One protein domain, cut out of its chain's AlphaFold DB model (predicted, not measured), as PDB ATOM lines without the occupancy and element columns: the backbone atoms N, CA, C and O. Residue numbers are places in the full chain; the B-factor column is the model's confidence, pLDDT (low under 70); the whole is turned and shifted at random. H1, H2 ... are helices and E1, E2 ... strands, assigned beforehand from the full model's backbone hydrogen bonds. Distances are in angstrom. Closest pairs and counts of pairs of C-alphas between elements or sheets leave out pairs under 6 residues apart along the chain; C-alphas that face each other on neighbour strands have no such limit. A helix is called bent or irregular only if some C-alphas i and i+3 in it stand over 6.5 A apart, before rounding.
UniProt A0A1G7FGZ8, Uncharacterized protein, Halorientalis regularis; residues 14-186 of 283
ATOM      1  N   GLU A  14      -6.949   0.343  41.890       85.50
ATOM      2  CA  GLU A  14      -6.141  -0.331  40.871       85.50
ATOM      3  C   GLU A  14      -6.438  -1.838  40.856       85.50
ATOM      4  O   GLU A  14      -6.724  -2.404  39.792       85.50
ATOM      5  N   ASP A  15      -6.472  -2.468  42.034       85.00
ATOM      6  CA  ASP A  15      -6.853  -3.878  42.179       85.00
ATOM      7  C   ASP A  15      -8.309  -4.108  41.735       85.00
ATOM      8  O   ASP A  15      -8.606  -5.055  40.998       85.00
ATOM      9  N   GLY A  16      -9.218  -3.197  42.100       87.62
ATOM     10  CA  GLY A  16     -10.628  -3.254  41.720       87.62
ATOM     11  C   GLY A  16     -10.842  -3.193  40.206       87.62
ATOM     12  O   GLY A  16     -11.577  -4.016  39.657       87.62
ATOM     13  N   LEU A  17     -10.177  -2.272  39.493       91.69
ATOM     14  CA  LEU A  17     -10.268  -2.209  38.024       91.69
ATOM     15  C   LEU A  17      -9.649  -3.428  37.347       91.69
ATOM     16  O   LEU A  17     -10.208  -3.920  36.365       91.69
ATOM     17  N   SER A  18      -8.532  -3.926  37.880       91.62
ATOM     18  CA  SER A  18      -7.883  -5.138  37.376       91.62
ATOM     19  C   SER A  18      -8.828  -6.337  37.485       91.62
ATOM     20  O   SER A  18      -9.020  -7.073  36.517       91.62
ATOM     21  N   ARG A  19      -9.516  -6.483  38.624       92.00
ATOM     22  CA  ARG A  19     -10.498  -7.554  38.819       92.00
ATOM     23  C   ARG A  19     -11.756  -7.376  37.963       92.00
ATOM     24  O   ARG A  19     -12.267  -8.357  37.426       92.00
ATOM     25  N   ILE A  20     -12.236  -6.145  37.765       94.31
ATOM     26  CA  ILE A  20     -13.337  -5.849  36.826       94.31
ATOM     27  C   ILE A  20     -12.984  -6.320  35.413       94.31
ATOM     28  O   ILE A  20     -13.827  -6.911  34.735       94.31
ATOM     29  N   GLU A  21     -11.753  -6.072  34.965       95.19
ATOM     30  CA  GLU A  21     -11.277  -6.524  33.660       95.19
ATOM     31  C   GLU A  21     -11.334  -8.040  33.512       95.19
ATOM     32  O   GLU A  21     -11.902  -8.541  32.535       95.19
ATOM     33  N   GLU A  22     -10.837  -8.769  34.506       95.50
ATOM     34  CA  GLU A  22     -10.921 -10.228  34.541       95.50
ATOM     35  C   GLU A  22     -12.375 -10.713  34.488       95.50
ATOM     36  O   GLU A  22     -12.727 -11.503  33.610       95.50
ATOM     37  N   LEU A  23     -13.248 -10.181  35.352       94.81
ATOM     38  CA  LEU A  23     -14.661 -10.563  35.424       94.81
ATOM     39  C   LEU A  23     -15.398 -10.319  34.097       94.81
ATOM     40  O   LEU A  23     -16.205 -11.152  33.665       94.81
ATOM     41  N   VAL A  24     -15.127  -9.196  33.422       94.94
ATOM     42  CA  VAL A  24     -15.717  -8.897  32.109       94.94
ATOM     43  C   VAL A  24     -15.249  -9.906  31.065       94.94
ATOM     44  O   VAL A  24     -16.080 -10.411  30.309       94.94
ATOM     45  N   LEU A  25     -13.954 -10.226  31.015       94.75
ATOM     46  CA  LEU A  25     -13.394 -11.152  30.027       94.75
ATOM     47  C   LEU A  25     -13.815 -12.607  30.264       94.75
ATOM     48  O   LEU A  25     -14.075 -13.333  29.303       94.75
ATOM     49  N   GLU A  26     -13.928 -13.028  31.525       94.44
ATOM     50  CA  GLU A  26     -14.434 -14.349  31.911       94.44
ATOM     51  C   GLU A  26     -15.876 -14.557  31.428       94.44
ATOM     52  O   GLU A  26     -16.217 -15.602  30.863       94.44
ATOM     53  N   GLN A  27     -16.729 -13.549  31.625       92.19
ATOM     54  CA  GLN A  27     -18.158 -13.641  31.333       92.19
ATOM     55  C   GLN A  27     -18.510 -13.239  29.891       92.19
ATOM     56  O   GLN A  27     -19.480 -13.748  29.324       92.19
ATOM     57  N   CYS A  28     -17.724 -12.367  29.260       92.00
ATOM     58  CA  CYS A  28     -17.895 -11.924  27.879       92.00
ATOM     59  C   CYS A  28     -16.574 -12.048  27.088       92.00
ATOM     60  O   CYS A  28     -15.936 -11.041  26.783       92.00
ATOM     61  N   PRO A  29     -16.184 -13.264  26.653       90.75
ATOM     62  CA  PRO A  29     -14.896 -13.493  25.982       90.75
ATOM     63  C   PRO A  29     -14.723 -12.791  24.626       90.75
ATOM     64  O   PRO A  29     -13.641 -12.818  24.044       90.75
ATOM     65  N   SER A  30     -15.798 -12.227  24.068       89.88
ATOM     66  CA  SER A  30     -15.752 -11.413  22.851       89.88
ATOM     67  C   SER A  30     -15.322  -9.969  23.106       89.88
ATOM     68  O   SER A  30     -15.029  -9.265  22.142       89.88
ATOM     69  N   ALA A  31     -15.329  -9.515  24.361       94.25
ATOM     70  CA  ALA A  31     -14.836  -8.200  24.727       94.25
ATOM     71  C   ALA A  31     -13.326  -8.103  24.465       94.25
ATOM     72  O   ALA A  31     -12.575  -9.064  24.632       94.25
ATOM     73  N   VAL A  32     -12.883  -6.924  24.040       94.94
ATOM     74  CA  VAL A  32     -11.482  -6.619  23.762       94.94
ATOM     75  C   VAL A  32     -11.085  -5.423  24.606       94.94
ATOM     76  O   VAL A  32     -11.606  -4.327  24.402       94.94
ATOM     77  N   VAL A  33     -10.143  -5.629  25.521       95.75
ATOM     78  CA  VAL A  33      -9.533  -4.543  26.295       95.75
ATOM     79  C   VAL A  33      -8.738  -3.648  25.350       95.75
ATOM     80  O   VAL A  33      -7.979  -4.143  24.507       95.75
ATOM     81  N   LYS A  34      -8.903  -2.330  25.470       94.88
ATOM     82  CA  LYS A  34      -8.068  -1.359  24.758       94.88
ATOM     83  C   LYS A  34      -7.212  -0.580  25.723       94.88
ATOM     84  O   LYS A  34      -7.657  -0.161  26.785       94.88
ATOM     85  N   GLN A  35      -6.002  -0.306  25.263       92.75
ATOM     86  CA  GLN A  35      -5.170   0.695  25.889       92.75
ATOM     87  C   GLN A  35      -5.776   2.078  25.649       92.75
ATOM     88  O   GLN A  35      -6.096   2.446  24.516       92.75
ATOM     89  N   VAL A  36      -5.908   2.829  26.731       94.81
ATOM     90  CA  VAL A  36      -6.347   4.218  26.710       94.81
ATOM     91  C   VAL A  36      -5.120   5.121  26.647       94.81
ATOM     92  O   VAL A  36      -4.148   4.906  27.369       94.81
ATOM     93  N   ASP A  37      -5.157   6.125  25.774       94.75
ATOM     94  CA  ASP A  37      -4.079   7.109  25.659       94.75
ATOM     95  C   ASP A  37      -4.242   8.235  26.682       94.75
ATOM     96  O   ASP A  37      -3.266   8.713  27.261       94.75
ATOM     97  N   GLU A  38      -5.480   8.697  26.871       94.88
ATOM     98  CA  GLU A  38      -5.804   9.793  27.778       94.88
ATOM     99  C   GLU A  38      -7.292   9.783  28.143       94.88
ATOM    100  O   GLU A  38      -8.148   9.581  27.277       94.88
ATOM    101  N   VAL A  39      -7.598  10.071  29.412       94.12
ATOM    102  CA  VAL A  39      -8.968  10.259  29.899       94.12
ATOM    103  C   VAL A  39      -9.106  11.606  30.573       94.12
ATOM    104  O   VAL A  39      -8.249  12.013  31.356       94.12
ATOM    105  N   ILE A  40     -10.211  12.286  30.298       94.56
ATOM    106  CA  ILE A  40     -10.573  13.536  30.956       94.56
ATOM    107  C   ILE A  40     -11.983  13.385  31.507       94.56
ATOM    108  O   ILE A  40     -12.922  13.174  30.743       94.56
ATOM    109  N   PHE A  41     -12.130  13.536  32.812       93.06
ATOM    110  CA  PHE A  41     -13.405  13.669  33.488       93.06
ATOM    111  C   PHE A  41     -13.702  15.139  33.775       93.06
ATOM    112  O   PHE A  41     -12.827  15.915  34.167       93.06
ATOM    113  N   VAL A  42     -14.952  15.526  33.555       92.94
ATOM    114  CA  VAL A  42     -15.478  16.836  33.916       92.94
ATOM    115  C   VAL A  42     -16.895  16.709  34.460       92.94
ATOM    116  O   VAL A  42     -17.665  15.854  34.013       92.94
ATOM    117  N   THR A  43     -17.245  17.580  35.403       92.50
ATOM    118  CA  THR A  43     -18.603  17.677  35.952       92.50
ATOM    119  C   THR A  43     -18.993  19.126  36.227       92.50
ATOM    120  O   THR A  43     -18.143  20.022  36.190       92.50
ATOM    121  N   ASP A  44     -20.289  19.348  36.436       90.12
ATOM    122  CA  ASP A  44     -20.890  20.648  36.744       90.12
ATOM    123  C   ASP A  44     -20.672  21.660  35.604       90.12
ATOM    124  O   ASP A  44     -20.090  22.739  35.761       90.12
ATOM    125  N   GLY A  45     -21.109  21.278  34.403       90.94
ATOM    126  CA  GLY A  45     -21.002  22.096  33.197       90.94
ATOM    127  C   GLY A  45     -22.214  21.956  32.272       90.94
ATOM    128  O   GLY A  45     -23.310  21.646  32.724       90.94
ATOM    129  N   PRO A  46     -22.051  22.197  30.956       91.06
ATOM    130  CA  PRO A  46     -23.136  22.068  29.974       91.06
ATOM    131  C   PRO A  46     -23.730  20.661  29.835       91.06
ATOM    132  O   PRO A  46     -24.790  20.514  29.236       91.06
ATOM    133  N   VAL A  47     -22.993  19.657  30.304       91.75
ATOM    134  CA  VAL A  47     -23.427  18.272  30.481       91.75
ATOM    135  C   VAL A  47     -23.037  17.923  31.906       91.75
ATOM    136  O   VAL A  47     -21.877  18.150  32.246       91.75
ATOM    137  N   ASP A  48     -23.957  17.410  32.720       89.88
ATOM    138  CA  ASP A  48     -23.714  17.256  34.164       89.88
ATOM    139  C   ASP A  48     -22.442  16.459  34.460       89.88
ATOM    140  O   ASP A  48     -21.574  16.954  35.165       89.88
ATOM    141  N   HIS A  49     -22.281  15.280  33.852       90.06
ATOM    142  CA  HIS A  49     -21.066  14.472  33.960       90.06
ATOM    143  C   HIS A  49     -20.597  14.015  32.584       90.06
ATOM    144  O   HIS A  49     -21.385  13.457  31.815       90.06
ATOM    145  N   LEU A  50     -19.308  14.181  32.285       91.94
ATOM    146  CA  LEU A  50     -18.714  13.745  31.024       91.94
ATOM    147  C   LEU A  50     -17.311  13.168  31.238       91.94
ATOM    148  O   LEU A  50     -16.439  13.809  31.813       91.94
ATOM    149  N   ALA A  51     -17.086  11.966  30.713       92.75
ATOM    150  CA  ALA A  51     -15.778  11.343  30.586       92.75
ATOM    151  C   ALA A  51     -15.406  11.227  29.101       92.75
ATOM    152  O   ALA A  51     -16.131  10.636  28.296       92.75
ATOM    153  N   TRP A  52     -14.264  11.801  28.742       94.56
ATOM    154  CA  TRP A  52     -13.675  11.758  27.411       94.56
ATOM    155  C   TRP A  52     -12.531  10.762  27.392       94.56
ATOM    156  O   TRP A  52     -11.561  10.952  28.117       94.56
ATOM    157  N   VAL A  53     -12.598   9.755  26.531       95.12
ATOM    158  CA  VAL A  53     -11.563   8.726  26.401       95.12
ATOM    159  C   VAL A  53     -10.954   8.818  25.009       95.12
ATOM    160  O   VAL A  53     -11.661   8.656  24.016       95.12
ATOM    161  N   ALA A  54      -9.659   9.104  24.921       95.31
ATOM    162  CA  ALA A  54      -8.872   8.982  23.697       95.31
ATOM    163  C   ALA A  54      -8.158   7.627  23.688       95.31
ATOM    164  O   ALA A  54      -7.580   7.228  24.700       95.31
ATOM    165  N   TYR A  55      -8.216   6.920  22.565       94.69
ATOM    166  CA  TYR A  55      -7.626   5.592  22.421       94.69
ATOM    167  C   TYR A  55      -7.173   5.338  20.977       94.69
ATOM    168  O   TYR A  55      -7.511   6.101  20.064       94.69
ATOM    169  N   ASP A  56      -6.429   4.247  20.769       92.25
ATOM    170  CA  ASP A  56      -5.786   3.906  19.494       92.25
ATOM    171  C   ASP A  56      -4.848   5.040  18.980       92.25
ATOM    172  O   ASP A  56      -4.976   5.491  17.847       92.25
ATOM    173  N   ASP A  57      -3.906   5.513  19.812       92.88
ATOM    174  CA  ASP A  57      -2.964   6.630  19.546       92.88
ATOM    175  C   ASP A  57      -3.670   7.942  19.165       92.88
ATOM    176  O   ASP A  57      -3.248   8.674  18.267       92.88
ATOM    177  N   TYR A  58      -4.746   8.270  19.888       93.56
ATOM    178  CA  TYR A  58      -5.602   9.442  19.651       93.56
ATOM    179  C   TYR A  58      -6.328   9.453  18.292       93.56
ATOM    180  O   TYR A  58      -6.867  10.492  17.902       93.56
ATOM    181  N   ASP A  59      -6.372   8.334  17.562       91.00
ATOM    182  CA  ASP A  59      -7.154   8.241  16.322       91.00
ATOM    183  C   ASP A  59      -8.653   8.064  16.602       91.00
ATOM    184  O   ASP A  59      -9.493   8.296  15.722       91.00
ATOM    185  N   ARG A  60      -9.010   7.640  17.819       91.56
ATOM    186  CA  ARG A  60     -10.393   7.408  18.227       91.56
ATOM    187  C   ARG A  60     -10.705   8.059  19.561       91.56
ATOM    188  O   ARG A  60      -9.859   8.198  20.441       91.56
ATOM    189  N   HIS A  61     -11.974   8.428  19.701       93.44
ATOM    190  CA  HIS A  61     -12.504   8.994  20.928       93.44
ATOM    191  C   HIS A  61     -13.854   8.381  21.266       93.44
ATOM    192  O   HIS A  61     -14.685   8.156  20.384       93.44
ATOM    193  N   ALA A  62     -14.060   8.149  22.553       93.06
ATOM    194  CA  ALA A  62     -15.332   7.772  23.133       93.06
ATOM    195  C   ALA A  62     -15.734   8.829  24.161       93.06
ATOM    196  O   ALA A  62     -14.888   9.368  24.876       93.06
ATOM    197  N   ILE A  63     -17.027   9.125  24.223       92.56
ATOM    198  CA  ILE A  63     -17.576  10.086  25.175       92.56
ATOM    199  C   ILE A  63     -18.644   9.367  25.971       92.56
ATOM    200  O   ILE A  63     -19.597   8.841  25.401       92.56
ATOM    201  N   PHE A  64     -18.485   9.348  27.281       91.75
ATOM    202  CA  PHE A  64     -19.456   8.793  28.205       91.75
ATOM    203  C   PHE A  64     -20.037   9.944  28.996       91.75
ATOM    204  O   PHE A  64     -19.290  10.776  29.501       91.75
ATOM    205  N   TYR A  65     -21.356  10.019  29.090       90.19
ATOM    206  CA  TYR A  65     -21.999  11.112  29.798       90.19
ATOM    207  C   TYR A  65     -23.197  10.636  30.608       90.19
ATOM    208  O   TYR A  65     -23.783   9.585  30.344       90.19
ATOM    209  N   LEU A  66     -23.534  11.419  31.627       87.31
ATOM    210  CA  LEU A  66     -24.738  11.273  32.425       87.31
ATOM    211  C   LEU A  66     -25.299  12.664  32.677       87.31
ATOM    212  O   LEU A  66     -24.621  13.488  33.283       87.31
ATOM    213  N   ASP A  67     -26.526  12.882  32.224       85.81
ATOM    214  CA  ASP A  67     -27.249  14.144  32.331       85.81
ATOM    215  C   ASP A  67     -28.750  13.828  32.379       85.81
ATOM    216  O   ASP A  67     -29.227  13.002  31.590       85.81
ATOM    217  N   ASP A  68     -29.467  14.418  33.338       86.06
ATOM    218  CA  ASP A  68     -30.908  14.204  33.520       86.06
ATOM    219  C   ASP A  68     -31.747  15.022  32.509       86.06
ATOM    220  O   ASP A  68     -32.871  14.619  32.188       86.06
ATOM    221  N   ASP A  69     -31.220  16.139  31.983       87.25
ATOM    222  CA  ASP A  69     -31.855  16.986  30.955       87.25
ATOM    223  C   ASP A  69     -30.835  17.410  29.871       87.25
ATOM    224  O   ASP A  69     -30.486  18.590  29.739       87.25
ATOM    225  N   PRO A  70     -30.342  16.443  29.074       81.25
ATOM    226  CA  PRO A  70     -29.236  16.659  28.156       81.25
ATOM    227  C   PRO A  70     -29.550  17.672  27.050       81.25
ATOM    228  O   PRO A  70     -30.495  17.513  26.270       81.25
ATOM    229  N   ASN A  71     -28.665  18.654  26.860       89.44
ATOM    230  CA  ASN A  71     -28.696  19.486  25.659       89.44
ATOM    231  C   ASN A  71     -28.174  18.698  24.447       89.44
ATOM    232  O   ASN A  71     -26.968  18.628  24.198       89.44
ATOM    233  N   GLU A  72     -29.098  18.162  23.645       87.88
ATOM    234  CA  GLU A  72     -28.780  17.362  22.455       87.88
ATOM    235  C   GLU A  72     -27.791  18.050  21.501       87.88
ATOM    236  O   GLU A  72     -26.932  17.385  20.925       87.88
ATOM    237  N   GLN A  73     -27.868  19.375  21.324       89.56
ATOM    238  CA  GLN A  73     -26.954  20.086  20.421       89.56
ATOM    239  C   GLN A  73     -25.522  20.099  20.953       89.56
ATOM    240  O   GLN A  73     -24.580  19.961  20.169       89.56
ATOM    241  N   GLU A  74     -25.354  20.251  22.267       89.50
ATOM    242  CA  GLU A  74     -24.033  20.258  22.893       89.50
ATOM    243  C   GLU A  74     -23.432  18.846  22.904       89.50
ATOM    244  O   GLU A  74     -22.272  18.668  22.537       89.50
ATOM    245  N   ILE A  75     -24.242  17.821  23.181       87.69
ATOM    246  CA  ILE A  75     -23.808  16.418  23.099       87.69
ATOM    247  C   ILE A  75     -23.390  16.054  21.676       87.69
ATOM    248  O   ILE A  75     -22.309  15.504  21.475       87.69
ATOM    249  N   GLN A  76     -24.190  16.403  20.665       86.81
ATOM    250  CA  GLN A  76     -23.832  16.148  19.265       86.81
ATOM    251  C   GLN A  76     -22.556  16.889  18.852       86.81
ATOM    252  O   GLN A  76     -21.753  16.367  18.078       86.81
ATOM    253  N   ARG A  77     -22.342  18.098  19.386       89.50
ATOM    254  CA  ARG A  77     -21.104  18.849  19.176       89.50
ATOM    255  C   ARG A  77     -19.902  18.110  19.761       89.50
ATOM    256  O   ARG A  77     -18.896  18.011  19.065       89.50
ATOM    257  N   TYR A  78     -20.014  17.577  20.976       90.81
ATOM    258  CA  TYR A  78     -18.957  16.779  21.594       90.81
ATOM    259  C   TYR A  78     -18.700  15.475  20.839       90.81
ATOM    260  O   TYR A  78     -17.561  15.233  20.452       90.81
ATOM    261  N   ILE A  79     -19.737  14.691  20.527       86.69
ATOM    262  CA  ILE A  79     -19.621  13.436  19.755       86.69
ATOM    263  C   ILE A  79     -18.906  13.663  18.413       86.69
ATOM    264  O   ILE A  79     -18.193  12.790  17.924       86.69
ATOM    265  N   GLY A  80     -19.087  14.839  17.808       85.06
ATOM    266  CA  GLY A  80     -18.442  15.204  16.552       85.06
ATOM    267  C   GLY A  80     -16.962  15.587  16.651       85.06
ATOM    268  O   GLY A  80     -16.341  15.789  15.605       85.06
ATOM    269  N   TRP A  81     -16.378  15.740  17.843       90.50
ATOM    270  CA  TRP A  81     -14.960  16.079  17.966       90.50
ATOM    271  C   TRP A  81     -14.092  14.828  18.030       90.50
ATOM    272  O   TRP A  81     -14.275  13.949  18.865       90.50
ATOM    273  N   THR A  82     -13.065  14.811  17.188       89.25
ATOM    274  CA  THR A  82     -12.006  13.799  17.198       89.25
ATOM    275  C   THR A  82     -10.647  14.504  17.218       89.25
ATOM    276  O   THR A  82      -9.991  14.602  16.174       89.25
ATOM    277  N   PRO A  83     -10.287  15.152  18.342       92.44
ATOM    278  CA  PRO A  83      -9.081  15.961  18.424       92.44
ATOM    279  C   PRO A  83      -7.832  15.086  18.348       92.44
ATOM    280  O   PRO A  83      -7.606  14.227  19.190       92.44
ATOM    281  N   SER A  84      -6.950  15.386  17.399       94.06
ATOM    282  CA  SER A  84      -5.643  14.731  17.350       94.06
ATOM    283  C   SER A  84      -4.838  14.977  18.634       94.06
ATOM    284  O   SER A  84      -5.063  15.951  19.362       94.06
ATOM    285  N   ARG A  85      -3.789  14.181  18.860       95.25
ATOM    286  CA  ARG A  85      -2.852  14.362  19.983       95.25
ATOM    287  C   ARG A  85      -2.346  15.805  20.156       95.25
ATOM    288  O   ARG A  85      -2.136  16.267  21.275       95.25
ATOM    289  N   GLN A  86      -2.155  16.541  19.057       96.06
ATOM    290  CA  GLN A  86      -1.700  17.943  19.086       96.06
ATOM    291  C   GLN A  86      -2.807  18.935  19.478       96.06
ATOM    292  O   GLN A  86      -2.519  20.054  19.908       96.06
ATOM    293  N   GLU A  87      -4.069  18.549  19.313       95.69
ATOM    294  CA  GLU A  87      -5.251  19.357  19.612       95.69
ATOM    295  C   GLU A  87      -5.800  19.091  21.016       95.69
ATOM    296  O   GLU A  87      -6.437  19.982  21.581       95.69
ATOM    297  N   MET A  88      -5.471  17.945  21.623       95.06
ATOM    298  CA  MET A  88      -5.834  17.605  23.004       95.06
ATOM    299  C   MET A  88      -5.550  18.717  24.028       95.06
ATOM    300  O   MET A  88      -6.427  19.000  24.841       95.06
ATOM    301  N   PRO A  89      -4.410  19.445  24.002       95.75
ATOM    302  CA  PRO A  89      -4.200  20.569  24.918       95.75
ATOM    303  C   PRO A  89      -5.251  21.682  24.797       95.75
ATOM    304  O   PRO A  89      -5.579  22.325  25.792       95.75
ATOM    305  N   LYS A  90      -5.796  21.917  23.594       95.81
ATOM    306  CA  LYS A  90      -6.862  22.909  23.382       95.81
ATOM    307  C   LYS A  90      -8.196  22.409  23.923       95.81
ATOM    308  O   LYS A  90      -8.908  23.196  24.537       95.81
ATOM    309  N   LEU A  91      -8.506  21.127  23.713       94.81
ATOM    310  CA  LEU A  91      -9.690  20.493  24.293       94.81
ATOM    311  C   LEU A  91      -9.650  20.598  25.820       94.81
ATOM    312  O   LEU A  91     -10.586  21.114  26.418       94.81
ATOM    313  N   LYS A  92      -8.531  20.205  26.435       96.00
ATOM    314  CA  LYS A  92      -8.321  20.294  27.886       96.00
ATOM    315  C   LYS A  92      -8.518  21.707  28.420       96.00
ATOM    316  O   LYS A  92      -9.246  21.898  29.384       96.00
ATOM    317  N   ALA A  93      -7.925  22.706  27.763       96.31
ATOM    318  CA  ALA A  93      -8.094  24.102  28.156       96.31
ATOM    319  C   ALA A  93      -9.553  24.577  28.038       96.31
ATOM    320  O   ALA A  93     -10.025  25.309  28.903       96.31
ATOM    321  N   TYR A  94     -10.269  24.159  26.988       95.75
ATOM    322  CA  TYR A  94     -11.693  24.456  26.836       95.75
ATOM    323  C   TYR A  94     -12.510  23.833  27.971       95.75
ATOM    324  O   TYR A  94     -13.237  24.555  28.653       95.75
ATOM    325  N   LEU A  95     -12.345  22.528  28.204       95.50
ATOM    326  CA  LEU A  95     -13.057  21.777  29.234       95.50
ATOM    327  C   LEU A  95     -12.802  22.365  30.630       95.50
ATOM    328  O   LEU A  95     -13.753  22.743  31.304       95.50
ATOM    329  N   ALA A  96     -11.539  22.595  30.994       95.88
ATOM    330  CA  ALA A  96     -11.157  23.200  32.273       95.88
ATOM    331  C   ALA A  96     -11.687  24.633  32.482       95.88
ATOM    332  O   ALA A  96     -11.740  25.110  33.608       95.88
ATOM    333  N   SER A  97     -12.036  25.351  31.408       97.00
ATOM    334  CA  SER A  97     -12.643  26.690  31.502       97.00
ATOM    335  C   SER A  97     -14.174  26.680  31.507       97.00
ATOM    336  O   SER A  97     -14.784  27.700  31.819       97.00
ATOM    337  N   THR A  98     -14.777  25.561  31.102       95.69
ATOM    338  CA  THR A  98     -16.223  25.428  30.869       95.69
ATOM    339  C   THR A  98     -16.918  24.691  32.012       95.69
ATOM    340  O   THR A  98     -18.080  24.973  32.284       95.69
ATOM    341  N   TYR A  99     -16.209  23.773  32.663       95.00
ATOM    342  CA  TYR A  99     -16.700  22.940  33.755       95.00
ATOM    343  C   TYR A  99     -16.125  23.411  35.092       95.00
ATOM    344  O   TYR A  99     -14.996  23.907  35.131       95.00
ATOM    345  N   GLU A 100     -16.891  23.270  36.177       93.75
ATOM    346  CA  GLU A 100     -16.401  23.594  37.525       93.75
ATOM    347  C   GLU A 100     -15.330  22.597  37.977       93.75
ATOM    348  O   GLU A 100     -14.306  22.992  38.541       93.75
ATOM    349  N   VAL A 101     -15.535  21.316  37.665       91.75
ATOM    350  CA  VAL A 101     -14.595  20.239  37.967       91.75
ATOM    351  C   VAL A 101     -13.952  19.743  36.679       91.75
ATOM    352  O   VAL A 101     -14.623  19.459  35.685       91.75
ATOM    353  N   TYR A 102     -12.629  19.618  36.714       93.56
ATOM    354  CA  TYR A 102     -11.821  19.063  35.638       93.56
ATOM    355  C   TYR A 102     -10.737  18.169  36.222       93.56
ATOM    356  O   TYR A 102      -9.944  18.619  37.052       93.56
ATOM    357  N   GLU A 103     -10.666  16.938  35.730       90.88
ATOM    358  CA  GLU A 103      -9.747  15.939  36.245       90.88
ATOM    359  C   GLU A 103      -9.285  14.970  35.150       90.88
ATOM    360  O   GLU A 103     -10.098  14.300  34.516       90.88
ATOM    361  N   PRO A 104      -7.974  14.867  34.888       91.06
ATOM    362  CA  PRO A 104      -7.426  13.744  34.141       91.06
ATOM    363  C   PRO A 104      -7.555  12.466  34.976       91.06
ATOM    364  O   PRO A 104      -7.095  12.449  36.114       91.06
ATOM    365  N   LEU A 105      -8.139  11.406  34.415       89.38
ATOM    366  CA  LEU A 105      -8.233  10.120  35.111       89.38
ATOM    367  C   LEU A 105      -7.049   9.227  34.733       89.38
ATOM    368  O   LEU A 105      -6.747   9.060  33.550       89.38
ATOM    369  N   GLU A 106      -6.403   8.647  35.742       85.50
ATOM    370  CA  GLU A 106      -5.286   7.707  35.563       85.50
ATOM    371  C   GLU A 106      -5.750   6.244  35.613       85.50
ATOM    372  O   GLU A 106      -5.190   5.395  34.923       85.50
ATOM    373  N   LEU A 107      -6.804   5.963  36.385       87.44
ATOM    374  CA  LEU A 107      -7.314   4.619  36.639       87.44
ATOM    375  C   LEU A 107      -8.609   4.372  35.854       87.44
ATOM    376  O   LEU A 107      -9.696   4.824  36.230       87.44
ATOM    377  N   ILE A 108      -8.474   3.655  34.738       92.44
ATOM    378  CA  ILE A 108      -9.561   3.295  33.825       92.44
ATOM    379  C   ILE A 108      -9.325   1.894  33.249       92.44
ATOM    380  O   ILE A 108      -8.200   1.544  32.901       92.44
ATOM    381  N   THR A 109     -10.397   1.134  33.046       94.62
ATOM    382  CA  THR A 109     -10.404   0.033  32.077       94.62
ATOM    383  C   THR A 109     -11.443   0.313  30.987       94.62
ATOM    384  O   THR A 109     -12.505   0.900  31.238       94.62
ATOM    385  N   PHE A 110     -11.113  -0.030  29.742       96.56
ATOM    386  CA  PHE A 110     -11.920   0.277  28.562       96.56
ATOM    387  C   PHE A 110     -12.015  -0.936  27.642       96.56
ATOM    388  O   PHE A 110     -11.004  -1.526  27.255       96.56
ATOM    389  N   PHE A 111     -13.237  -1.263  27.232       96.38
ATOM    390  CA  PHE A 111     -13.545  -2.416  26.395       96.38
ATOM    391  C   PHE A 111     -14.255  -1.995  25.114       96.38
ATOM    392  O   PHE A 111     -15.159  -1.157  25.127       96.38
ATOM    393  N   GLU A 112     -13.920  -2.675  24.023       95.62
ATOM    394  CA  GLU A 112     -14.788  -2.781  22.855       95.62
ATOM    395  C   GLU A 112     -15.468  -4.157  22.862       95.62
ATOM    396  O   GLU A 112     -14.798  -5.184  22.937       95.62
ATOM    397  N   ILE A 113     -16.795  -4.193  22.742       94.12
ATOM    398  CA  ILE A 113     -17.554  -5.423  22.488       94.12
ATOM    399  C   ILE A 113     -18.033  -5.359  21.034       94.12
ATOM    400  O   ILE A 113     -18.936  -4.572  20.732       94.12
ATOM    401  N   PRO A 114     -17.433  -6.132  20.111       91.88
ATOM    402  CA  PRO A 114     -17.835  -6.131  18.709       91.88
ATOM    403  C   PRO A 114     -19.297  -6.557  18.543       91.88
ATOM    404  O   PRO A 114     -19.742  -7.507  19.188       91.88
ATOM    405  N   ASP A 115     -20.027  -5.903  17.638       88.12
ATOM    406  CA  ASP A 115     -21.361  -6.332  17.214       88.12
ATOM    407  C   ASP A 115     -21.250  -7.196  15.939       88.12
ATOM    408  O   ASP A 115     -21.063  -6.669  14.836       88.12
ATOM    409  N   PRO A 116     -21.391  -8.532  16.042       83.19
ATOM    410  CA  PRO A 116     -21.294  -9.438  14.904       83.19
ATOM    411  C   PRO A 116     -22.548  -9.436  14.016       83.19
ATOM    412  O   PRO A 116     -22.538 -10.049  12.946       83.19
ATOM    413  N   TYR A 117     -23.646  -8.806  14.443       82.69
ATOM    414  CA  TYR A 117     -24.931  -8.836  13.745       82.69
ATOM    415  C   TYR A 117     -25.116  -7.662  12.785       82.69
ATOM    416  O   TYR A 117     -25.977  -7.733  11.900       82.69
ATOM    417  N   LEU A 118     -24.307  -6.607  12.908       81.88
ATOM    418  CA  LEU A 118     -24.356  -5.456  12.013       81.88
ATOM    419  C   LEU A 118     -23.159  -5.414  11.054       81.88
ATOM    420  O   LEU A 118     -22.029  -5.166  11.466       81.88
ATOM    421  N   PRO A 119     -23.375  -5.579   9.734       74.31
ATOM    422  CA  PRO A 119     -22.313  -5.362   8.761       74.31
ATOM    423  C   PRO A 119     -22.009  -3.862   8.629       74.31
ATOM    424  O   PRO A 119     -22.919  -3.029   8.686       74.31
ATOM    425  N   GLY A 120     -20.745  -3.509   8.384       70.75
ATOM    426  CA  GLY A 120     -20.351  -2.127   8.107       70.75
ATOM    427  C   GLY A 120     -19.053  -1.717   8.788       70.75
ATOM    428  O   GLY A 120     -18.090  -2.473   8.776       70.75
ATOM    429  N   SER A 121     -19.035  -0.502   9.338       73.19
ATOM    430  CA  SER A 121     -17.899   0.225   9.933       73.19
ATOM    431  C   SER A 121     -17.320  -0.390  11.216       73.19
ATOM    432  O   SER A 121     -16.864   0.352  12.083       73.19
ATOM    433  N   ASP A 122     -17.360  -1.716  11.328       85.56
ATOM    434  CA  ASP A 122     -16.961  -2.489  12.500       85.56
ATOM    435  C   ASP A 122     -17.688  -1.998  13.766       85.56
ATOM    436  O   ASP A 122     -17.091  -1.337  14.617       85.56
ATOM    437  N   PRO A 123     -19.020  -2.188  13.826       90.88
ATOM    438  CA  PRO A 123     -19.821  -1.690  14.929       90.88
ATOM    439  C   PRO A 123     -19.449  -2.385  16.235       90.88
ATOM    440  O   PRO A 123     -19.131  -3.573  16.261       90.88
ATOM    441  N   ARG A 124     -19.488  -1.624  17.323       93.38
ATOM    442  CA  ARG A 124     -19.055  -2.080  18.644       93.38
ATOM    443  C   ARG A 124     -19.686  -1.252  19.742       93.38
ATOM    444  O   ARG A 124     -19.900  -0.051  19.576       93.38
ATOM    445  N   VAL A 125     -19.931  -1.896  20.868       95.19
ATOM    446  CA  VAL A 125     -20.193  -1.211  22.130       95.19
ATOM    447  C   VAL A 125     -18.866  -0.820  22.749       95.19
ATOM    448  O   VAL A 125     -17.908  -1.587  22.718       95.19
ATOM    449  N   LEU A 126     -18.828   0.381  23.301       95.56
ATOM    450  CA  LEU A 126     -17.727   0.917  24.074       95.56
ATOM    451  C   LEU A 126     -18.165   0.903  25.535       95.56
ATOM    452  O   LEU A 126     -19.221   1.442  25.869       95.56
ATOM    453  N   VAL A 127     -17.371   0.276  26.391       95.88
ATOM    454  CA  VAL A 127     -17.624   0.206  27.829       95.88
ATOM    455  C   VAL A 127     -16.408   0.744  28.549       95.88
ATOM    456  O   VAL A 127     -15.281   0.430  28.177       95.88
ATOM    457  N   THR A 128     -16.624   1.522  29.599       94.62
ATOM    458  CA  THR A 128     -15.547   1.923  30.496       94.62
ATOM    459  C   THR A 128     -15.946   1.755  31.947       94.62
ATOM    460  O   THR A 128     -17.091   2.038  32.298       94.62
ATOM    461  N   TYR A 129     -14.988   1.342  32.771       93.88
ATOM    462  CA  TYR A 129     -15.038   1.522  34.214       93.88
ATOM    463  C   TYR A 129     -13.906   2.448  34.624       93.88
ATOM    464  O   TYR A 129     -12.784   2.304  34.138       93.88
ATOM    465  N   TYR A 130     -14.195   3.389  35.508       90.44
ATOM    466  CA  TYR A 130     -13.193   4.295  36.053       90.44
ATOM    467  C   TYR A 130     -13.511   4.618  37.504       90.44
ATOM    468  O   TYR A 130     -14.678   4.637  37.907       90.44
ATOM    469  N   HIS A 131     -12.468   4.887  38.281       86.75
ATOM    470  CA  HIS A 131     -12.618   5.386  39.640       86.75
ATOM    471  C   HIS A 131     -12.857   6.898  39.597       86.75
ATOM    472  O   HIS A 131     -12.067   7.658  39.039       86.75
ATOM    473  N   ASN A 132     -14.000   7.327  40.119       80.88
ATOM    474  CA  ASN A 132     -14.337   8.726  40.309       80.88
ATOM    475  C   ASN A 132     -13.825   9.166  41.682       80.88
ATOM    476  O   ASN A 132     -14.465   8.895  42.697       80.88
ATOM    477  N   THR A 133     -12.709   9.884  41.697       74.69
ATOM    478  CA  THR A 133     -12.044  10.373  42.914       74.69
ATOM    479  C   THR A 133     -12.895  11.374  43.704       74.69
ATOM    480  O   THR A 133     -12.748  11.481  44.919       74.69
ATOM    481  N   TYR A 134     -13.818  12.092  43.052       72.31
ATOM    482  CA  TYR A 134     -14.659  13.096  43.709       72.31
ATOM    483  C   TYR A 134     -15.706  12.470  44.641       72.31
ATOM    484  O   TYR A 134     -16.061  13.049  45.670       72.31
ATOM    485  N   HIS A 135     -16.201  11.281  44.289       72.00
ATOM    486  CA  HIS A 135     -17.173  10.525  45.086       72.00
ATOM    487  C   HIS A 135     -16.614   9.234  45.676       72.00
ATOM    488  O   HIS A 135     -17.350   8.544  46.375       72.00
ATOM    489  N   ASP A 136     -15.349   8.936  45.392       75.06
ATOM    490  CA  ASP A 136     -14.654   7.709  45.764       75.06
ATOM    491  C   ASP A 136     -15.440   6.441  45.390       75.06
ATOM    492  O   ASP A 136     -15.768   5.591  46.211       75.06
ATOM    493  N   GLN A 137     -15.852   6.367  44.121       80.44
ATOM    494  CA  GLN A 137     -16.713   5.299  43.606       80.44
ATOM    495  C   GLN A 137     -16.310   4.884  42.201       80.44
ATOM    496  O   GLN A 137     -15.870   5.701  41.394       80.44
ATOM    497  N   PHE A 138     -16.560   3.622  41.862       85.12
ATOM    498  CA  PHE A 138     -16.462   3.174  40.482       85.12
ATOM    499  C   PHE A 138     -17.696   3.596  39.684       85.12
ATOM    500  O   PHE A 138     -18.847   3.333  40.046       85.12
ATOM    501  N   ASN A 139     -17.437   4.226  38.547       87.00
ATOM    502  CA  ASN A 139     -18.440   4.579  37.563       87.00
ATOM    503  C   ASN A 139     -18.316   3.675  36.342       87.00
ATOM    504  O   ASN A 139     -17.218   3.292  35.946       87.00
ATOM    505  N   VAL A 140     -19.456   3.410  35.702       91.00
ATOM    506  CA  VAL A 140     -19.522   2.700  34.424       91.00
ATOM    507  C   VAL A 140     -20.124   3.590  33.338       91.00
ATOM    508  O   VAL A 140     -21.174   4.217  33.520       91.00
ATOM    509  N   GLY A 141     -19.446   3.644  32.196       91.56
ATOM    510  CA  GLY A 141     -19.900   4.306  30.981       91.56
ATOM    511  C   GLY A 141     -20.201   3.292  29.882       91.56
ATOM    512  O   GLY A 141     -19.452   2.336  29.693       91.56
ATOM    513  N   ILE A 142     -21.285   3.521  29.141       93.38
ATOM    514  CA  ILE A 142     -21.658   2.743  27.955       93.38
ATOM    515  C   ILE A 142     -21.903   3.716  26.805       93.38
ATOM    516  O   ILE A 142     -22.567   4.734  26.988       93.38
ATOM    517  N   ASN A 143     -21.372   3.399  25.631       92.06
ATOM    518  CA  ASN A 143     -21.670   4.068  24.369       92.06
ATOM    519  C   ASN A 143     -21.557   3.027  23.232       92.06
ATOM    520  O   ASN A 143     -21.160   1.885  23.467       92.06
ATOM    521  N   ALA A 144     -21.884   3.380  21.995       92.31
ATOM    522  CA  ALA A 144     -21.647   2.549  20.830       92.31
ATOM    523  C   ALA A 144     -21.081   3.346  19.652       92.31
ATOM    524  O   ALA A 144     -21.369   4.522  19.433       92.31
ATOM    525  N   TYR A 145     -20.294   2.658  18.833       90.69
ATOM    526  CA  TYR A 145     -19.769   3.188  17.587       90.69
ATOM    527  C   TYR A 145     -20.274   2.363  16.396       90.69
ATOM    528  O   TYR A 145     -20.163   1.137  16.427       90.69
ATOM    529  N   PRO A 146     -20.723   2.995  15.294       89.69
ATOM    530  CA  PRO A 146     -20.873   4.439  15.118       89.69
ATOM    531  C   PRO A 146     -22.089   5.001  15.891       89.69
ATOM    532  O   PRO A 146     -23.123   4.330  15.937       89.69
ATOM    533  N   PRO A 147     -22.026   6.247  16.410       85.94
ATOM    534  CA  PRO A 147     -23.084   6.815  17.260       85.94
ATOM    535  C   PRO A 147     -24.469   6.857  16.600       85.94
ATOM    536  O   PRO A 147     -25.495   6.719  17.254       85.94
ATOM    537  N   GLN A 148     -24.534   6.989  15.269       87.00
ATOM    538  CA  GLN A 148     -25.810   7.063  14.542       87.00
ATOM    539  C   GLN A 148     -26.608   5.752  14.578       87.00
ATOM    540  O   GLN A 148     -27.778   5.742  14.204       87.00
ATOM    541  N   ARG A 149     -25.970   4.645  14.968       88.75
ATOM    542  CA  ARG A 149     -26.584   3.318  15.067       88.75
ATOM    543  C   ARG A 149     -26.605   2.798  16.499       88.75
ATOM    544  O   ARG A 149     -26.878   1.620  16.696       88.75
ATOM    545  N   GLU A 150     -26.328   3.659  17.476       89.88
ATOM    546  CA  GLU A 150     -26.213   3.272  18.881       89.88
ATOM    547  C   GLU A 150     -27.401   2.431  19.376       89.88
ATOM    548  O   GLU A 150     -27.141   1.345  19.890       89.88
ATOM    549  N   PRO A 151     -28.679   2.791  19.127       91.12
ATOM    550  CA  PRO A 151     -29.797   1.972  19.595       91.12
ATOM    551  C   PRO A 151     -29.789   0.537  19.046       91.12
ATOM    552  O   PRO A 151     -30.085  -0.402  19.777       91.12
ATOM    553  N   GLU A 152     -29.425   0.353  17.771       92.88
ATOM    554  CA  GLU A 152     -29.365  -0.972  17.135       92.88
ATOM    555  C   GLU A 152     -28.207  -1.805  17.701       92.88
ATOM    556  O   GLU A 152     -28.361  -2.999  17.951       92.88
ATOM    557  N   ILE A 153     -27.053  -1.165  17.914       92.50
ATOM    558  CA  ILE A 153     -25.843  -1.815  18.429       92.50
ATOM    559  C   ILE A 153     -26.045  -2.236  19.888       92.50
ATOM    560  O   ILE A 153     -25.693  -3.356  20.256       92.50
ATOM    561  N   LEU A 154     -26.646  -1.376  20.717       92.75
ATOM    562  CA  LEU A 154     -26.941  -1.698  22.114       92.75
ATOM    563  C   LEU A 154     -27.974  -2.832  22.225       92.75
ATOM    564  O   LEU A 154     -27.752  -3.777  22.978       92.75
ATOM    565  N   GLU A 155     -29.029  -2.833  21.398       92.44
ATOM    566  CA  GLU A 155     -30.005  -3.941  21.350       92.44
ATOM    567  C   GLU A 155     -29.350  -5.282  20.956       92.44
ATOM    568  O   GLU A 155     -29.800  -6.368  21.332       92.44
ATOM    569  N   HIS A 156     -28.296  -5.241  20.146       90.06
ATOM    570  CA  HIS A 156     -27.537  -6.430  19.776       90.06
ATOM    571  C   HIS A 156     -26.571  -6.877  20.857       90.06
ATOM    572  O   HIS A 156     -26.454  -8.080  21.092       90.06
ATOM    573  N   ALA A 157     -25.930  -5.939  21.544       90.06
ATOM    574  CA  ALA A 157     -25.089  -6.238  22.689       90.06
ATOM    575  C   ALA A 157     -25.876  -6.965  23.782       90.06
ATOM    576  O   ALA A 157     -25.397  -7.981  24.287       90.06
ATOM    577  N   ASP A 158     -27.126  -6.558  24.027       91.94
ATOM    578  CA  ASP A 158     -28.057  -7.277  24.902       91.94
ATOM    579  C   ASP A 158     -28.236  -8.745  24.497       91.94
ATOM    580  O   ASP A 158     -28.530  -9.583  25.332       91.94
ATOM    581  N   LYS A 159     -28.051  -9.128  23.233       88.62
ATOM    582  CA  LYS A 159     -28.189 -10.532  22.797       88.62
ATOM    583  C   LYS A 159     -26.911 -11.347  23.017       88.62
ATOM    584  O   LYS A 159     -26.980 -12.577  22.998       88.62
ATOM    585  N   ILE A 160     -25.771 -10.678  23.193       85.88
ATOM    586  CA  ILE A 160     -24.429 -11.276  23.258       85.88
ATOM    587  C   ILE A 160     -23.973 -11.425  24.706       85.88
ATOM    588  O   ILE A 160     -23.334 -12.421  25.043       85.88
ATOM    589  N   VAL A 161     -24.308 -10.461  25.566       88.25
ATOM    590  CA  VAL A 161     -23.911 -10.514  26.974       88.25
ATOM    591  C   VAL A 161     -24.681 -11.598  27.748       88.25
ATOM    592  O   VAL A 161     -25.858 -11.854  27.461       88.25
ATOM    593  N   PRO A 162     -24.080 -12.216  28.782       84.00
ATOM    594  CA  PRO A 162     -24.711 -13.305  29.537       84.00
ATOM    595  C   PRO A 162     -26.065 -12.952  30.165       84.00
ATOM    596  O   PRO A 162     -26.990 -13.764  30.136       84.00
ATOM    597  N   ALA A 163     -26.206 -11.731  30.697       87.31
ATOM    598  CA  ALA A 163     -27.426 -11.276  31.374       87.31
ATOM    599  C   ALA A 163     -28.594 -10.976  30.418       87.31
ATOM    600  O   ALA A 163     -29.706 -10.693  30.867       87.31
ATOM    601  N   ARG A 164     -28.343 -11.053  29.107       89.44
ATOM    602  CA  ARG A 164     -29.238 -10.626  28.030       89.44
ATOM    603  C   ARG A 164     -29.727  -9.171  28.118       89.44
ATOM    604  O   ARG A 164     -30.844  -8.856  27.710       89.44
ATOM    605  N   ASP A 165     -28.914  -8.344  28.757       92.69
ATOM    606  CA  ASP A 165     -29.169  -6.961  29.148       92.69
ATOM    607  C   ASP A 165     -27.793  -6.397  29.533       92.69
ATOM    608  O   ASP A 165     -27.192  -6.845  30.515       92.69
ATOM    609  N   LEU A 166     -27.237  -5.519  28.698       92.00
ATOM    610  CA  LEU A 166     -25.880  -4.994  28.828       92.00
ATOM    611  C   LEU A 166     -25.716  -4.195  30.117       92.00
ATOM    612  O   LEU A 166     -24.740  -4.389  30.836       92.00
ATOM    613  N   GLU A 167     -26.675  -3.334  30.452       91.31
ATOM    614  CA  GLU A 167     -26.606  -2.570  31.695       91.31
ATOM    615  C   GLU A 167     -26.616  -3.488  32.913       91.31
ATOM    616  O   GLU A 167     -25.839  -3.292  33.847       91.31
ATOM    617  N   ARG A 168     -27.487  -4.501  32.920       92.44
ATOM    618  CA  ARG A 168     -27.534  -5.476  34.012       92.44
ATOM    619  C   ARG A 168     -26.262  -6.295  34.089       92.44
ATOM    620  O   ARG A 168     -25.798  -6.555  35.190       92.44
ATOM    621  N   PHE A 169     -25.711  -6.700  32.950       93.50
ATOM    622  CA  PHE A 169     -24.435  -7.400  32.905       93.50
ATOM    623  C   PHE A 169     -23.347  -6.580  33.602       93.50
ATOM    624  O   PHE A 169     -22.722  -7.080  34.529       93.50
ATOM    625  N   LEU A 170     -23.190  -5.308  33.238       92.56
ATOM    626  CA  LEU A 170     -22.158  -4.444  33.814       92.56
ATOM    627  C   LEU A 170     -22.402  -4.137  35.301       92.56
ATOM    628  O   LEU A 170     -21.470  -4.153  36.098       92.56
ATOM    629  N   LYS A 171     -23.663  -3.958  35.716       90.25
ATOM    630  CA  LYS A 171     -24.019  -3.852  37.144       90.25
ATOM    631  C   LYS A 171     -23.675  -5.127  37.914       90.25
ATOM    632  O   LYS A 171     -23.202  -5.044  39.040       90.25
ATOM    633  N   ASN A 172     -23.903  -6.298  37.320       91.62
ATOM    634  CA  ASN A 172     -23.573  -7.571  37.954       91.62
ATOM    635  C   ASN A 172     -22.064  -7.735  38.148       91.62
ATOM    636  O   ASN A 172     -21.684  -8.312  39.153       91.62
ATOM    637  N   ILE A 173     -21.221  -7.209  37.252       93.50
ATOM    638  CA  ILE A 173     -19.763  -7.207  37.452       93.50
ATOM    639  C   ILE A 173     -19.397  -6.448  38.731       93.50
ATOM    640  O   ILE A 173     -18.680  -6.985  39.570       93.50
ATOM    641  N   MET A 174     -19.945  -5.242  38.923       88.88
ATOM    642  CA  MET A 174     -19.705  -4.455  40.139       88.88
ATOM    643  C   MET A 174     -20.242  -5.144  41.396       88.88
ATOM    644  O   MET A 174     -19.599  -5.110  42.440       88.88
ATOM    645  N   LEU A 175     -21.410  -5.788  41.302       88.00
ATOM    646  CA  LEU A 175     -21.970  -6.564  42.410       88.00
ATOM    647  C   LEU A 175     -21.101  -7.779  42.744       88.00
ATOM    648  O   LEU A 175     -20.872  -8.035  43.915       88.00
ATOM    649  N   THR A 176     -20.600  -8.502  41.738       89.94
ATOM    650  CA  THR A 176     -19.684  -9.628  41.944       89.94
ATOM    651  C   THR A 176     -18.393  -9.168  42.604       89.94
ATOM    652  O   THR A 176     -17.991  -9.799  43.570       89.94
ATOM    653  N   LEU A 177     -17.796  -8.054  42.164       89.06
ATOM    654  CA  LEU A 177     -16.628  -7.480  42.836       89.06
ATOM    655  C   LEU A 177     -16.929  -7.174  44.312       89.06
ATOM    656  O   LEU A 177     -16.164  -7.561  45.187       89.06
ATOM    657  N   GLY A 178     -18.059  -6.515  44.592       83.31
ATOM    658  CA  GLY A 178     -18.466  -6.207  45.964       83.31
ATOM    659  C   GLY A 178     -18.669  -7.456  46.821       83.31
ATOM    660  O   GLY A 178     -18.190  -7.493  47.948       83.31
ATOM    661  N   SER A 179     -19.314  -8.492  46.277       85.31
ATOM    662  CA  SER A 179     -19.500  -9.768  46.973       85.31
ATOM    663  C   SER A 179     -18.194 -10.534  47.173       85.31
ATOM    664  O   SER A 179     -18.028 -11.129  48.225       85.31
ATOM    665  N   GLU A 180     -17.258 -10.516  46.218       84.25
ATOM    666  CA  GLU A 180     -15.937 -11.142  46.394       84.25
ATOM    667  C   GLU A 180     -15.158 -10.467  47.533       84.25
ATOM    668  O   GLU A 180     -14.554 -11.150  48.353       84.25
ATOM    669  N   VAL A 181     -15.214  -9.135  47.625       79.31
ATOM    670  CA  VAL A 181     -14.560  -8.379  48.706       79.31
ATOM    671  C   VAL A 181     -15.232  -8.633  50.053       79.31
ATOM    672  O   VAL A 181     -14.543  -8.869  51.042       79.31
ATOM    673  N   GLU A 182     -16.564  -8.629  50.094       77.94
ATOM    674  CA  GLU A 182     -17.334  -8.977  51.291       77.94
ATOM    675  C   GLU A 182     -17.011 -10.402  51.759       77.94
ATOM    676  O   GLU A 182     -16.682 -10.596  52.924       77.94
ATOM    677  N   GLU A 183     -16.997 -11.380  50.848       79.31
ATOM    678  CA  GLU A 183     -16.610 -12.760  51.150       79.31
ATOM    679  C   GLU A 183     -15.169 -12.851  51.666       79.31
ATOM    680  O   GLU A 183     -14.922 -13.598  52.609       79.31
ATOM    681  N   GLU A 184     -14.211 -12.105  51.104       73.50
ATOM    682  CA  GLU A 184     -12.829 -12.094  51.605       73.50
ATOM    683  C   GLU A 184     -12.705 -11.498  53.012       73.50
ATOM    684  O   GLU A 184     -11.889 -11.973  53.807       73.50
ATOM    685  N   VAL A 185     -13.503 -10.482  53.339       71.94
ATOM    686  CA  VAL A 185     -13.523  -9.876  54.675       71.94
ATOM    687  C   VAL A 185     -14.205 -10.806  55.684       71.94
ATOM    688  O   VAL A 185     -13.630 -11.111  56.733       71.94
ATOM    689  N   GLU A 186     -15.382 -11.329  55.335       76.88
ATOM    690  CA  GLU A 186     -16.163 -12.290  56.126       76.88
ATOM    691  C   GLU A 186     -15.391 -13.588  56.374       76.88
ATOM    692  O   GLU A 186     -15.470 -14.183  57.451       76.88
TER     693      GLU A 186
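AT A GLANCE: This is residues 14 to 186 of the 283 residues of an uncharacterized protein of Halorientalis regularis (UniProt A0A1G7FGZ8). Two antiparallel sheets, both twisted, are stacked face to face with their strands crossed, making a sandwich with helices on its two outsides: H3 packs over E1 and E4 of the sheet of E3, E2, E1 and E4, while H1, H4 and H5 cover the sheet of E5, E6 and E7. The chain passes from one sheet to the other where E4 runs on into E5, and H2 grazes the four-stranded sheet. The printed part has 173 residues, with five named helices and seven named strands in the order H1 E1 E2 E3 H2 H3 E4 E5 E6 E7 H4 H5, class mixed. It is compact, with a radius of gyration of the C-alphas of 16.2 A and spans of 45 by 43 by 32 A.

IN THESE COORDINATES: H1, residues 14 to 27, begins at C-alpha 14 (-6.141, -0.331, 40.871) and is 20.3 A long. E1 is residues 36 to 43, E2 49 to 55 and E3 60 to 66; H2 is residues 72 to 79 and H3 88 to 98. E4, residues 101 to 105, runs on into E5, residues 108 to 114, at 73 degrees. E6, residues 124 to 132, is 24.7 A long, and E7, residues 137 to 145, is 26.3 A. H4 is residues 147 to 160; it is irregular, with C-alphas 148 and 151 8.2 A apart. H5, residues 166 to 186, is 29.9 A long and ends at C-alpha 186 (-16.163, -12.290, 56.126).

HOW THE PARTS SIT: E1, E2 and E3 form a meander, each strand the antiparallel neighbour of the one before, with N 52 and O 40 at 2.8 A and N 51 and O 64 at 2.8 A; E4 pairs with E1, N 41 and O 103 at 2.8 A. H3 is on this sheet at a height of 9.6 A and runs along E1, at 1 degrees on the local plane. E5, E6 and E7 form the second meander, with N 111 and O 127 at 2.8 A and N 126 and O 143 at 2.8 A. Between the sheets the strands stand at 65 degrees; the C-alphas of Phe 64 and Gly 141, the closest of E3 and E7, are 5.3 A apart. H1, H4 and H5 lie on the same face of the second sheet; H4 runs across its strands, at 82 degrees to E5 on the local plane. H1 touches H5 at a steep tilt of 57 degrees, opposite ways, the C-alphas of Leu 23 and Ile 173 being closest at 6.4 A. Every O i to N i+4 pair is within hydrogen-bond range in H1, H2, H3 and H5, and 7 of 10 in H4.

THE WHOLE: The C-alphas farthest apart, of Gln 86 and Glu 186, are 50.0 A apart. The printed part has no cut and no long link. Its mean pLDDT is 90.0, and no printed residue is under 70.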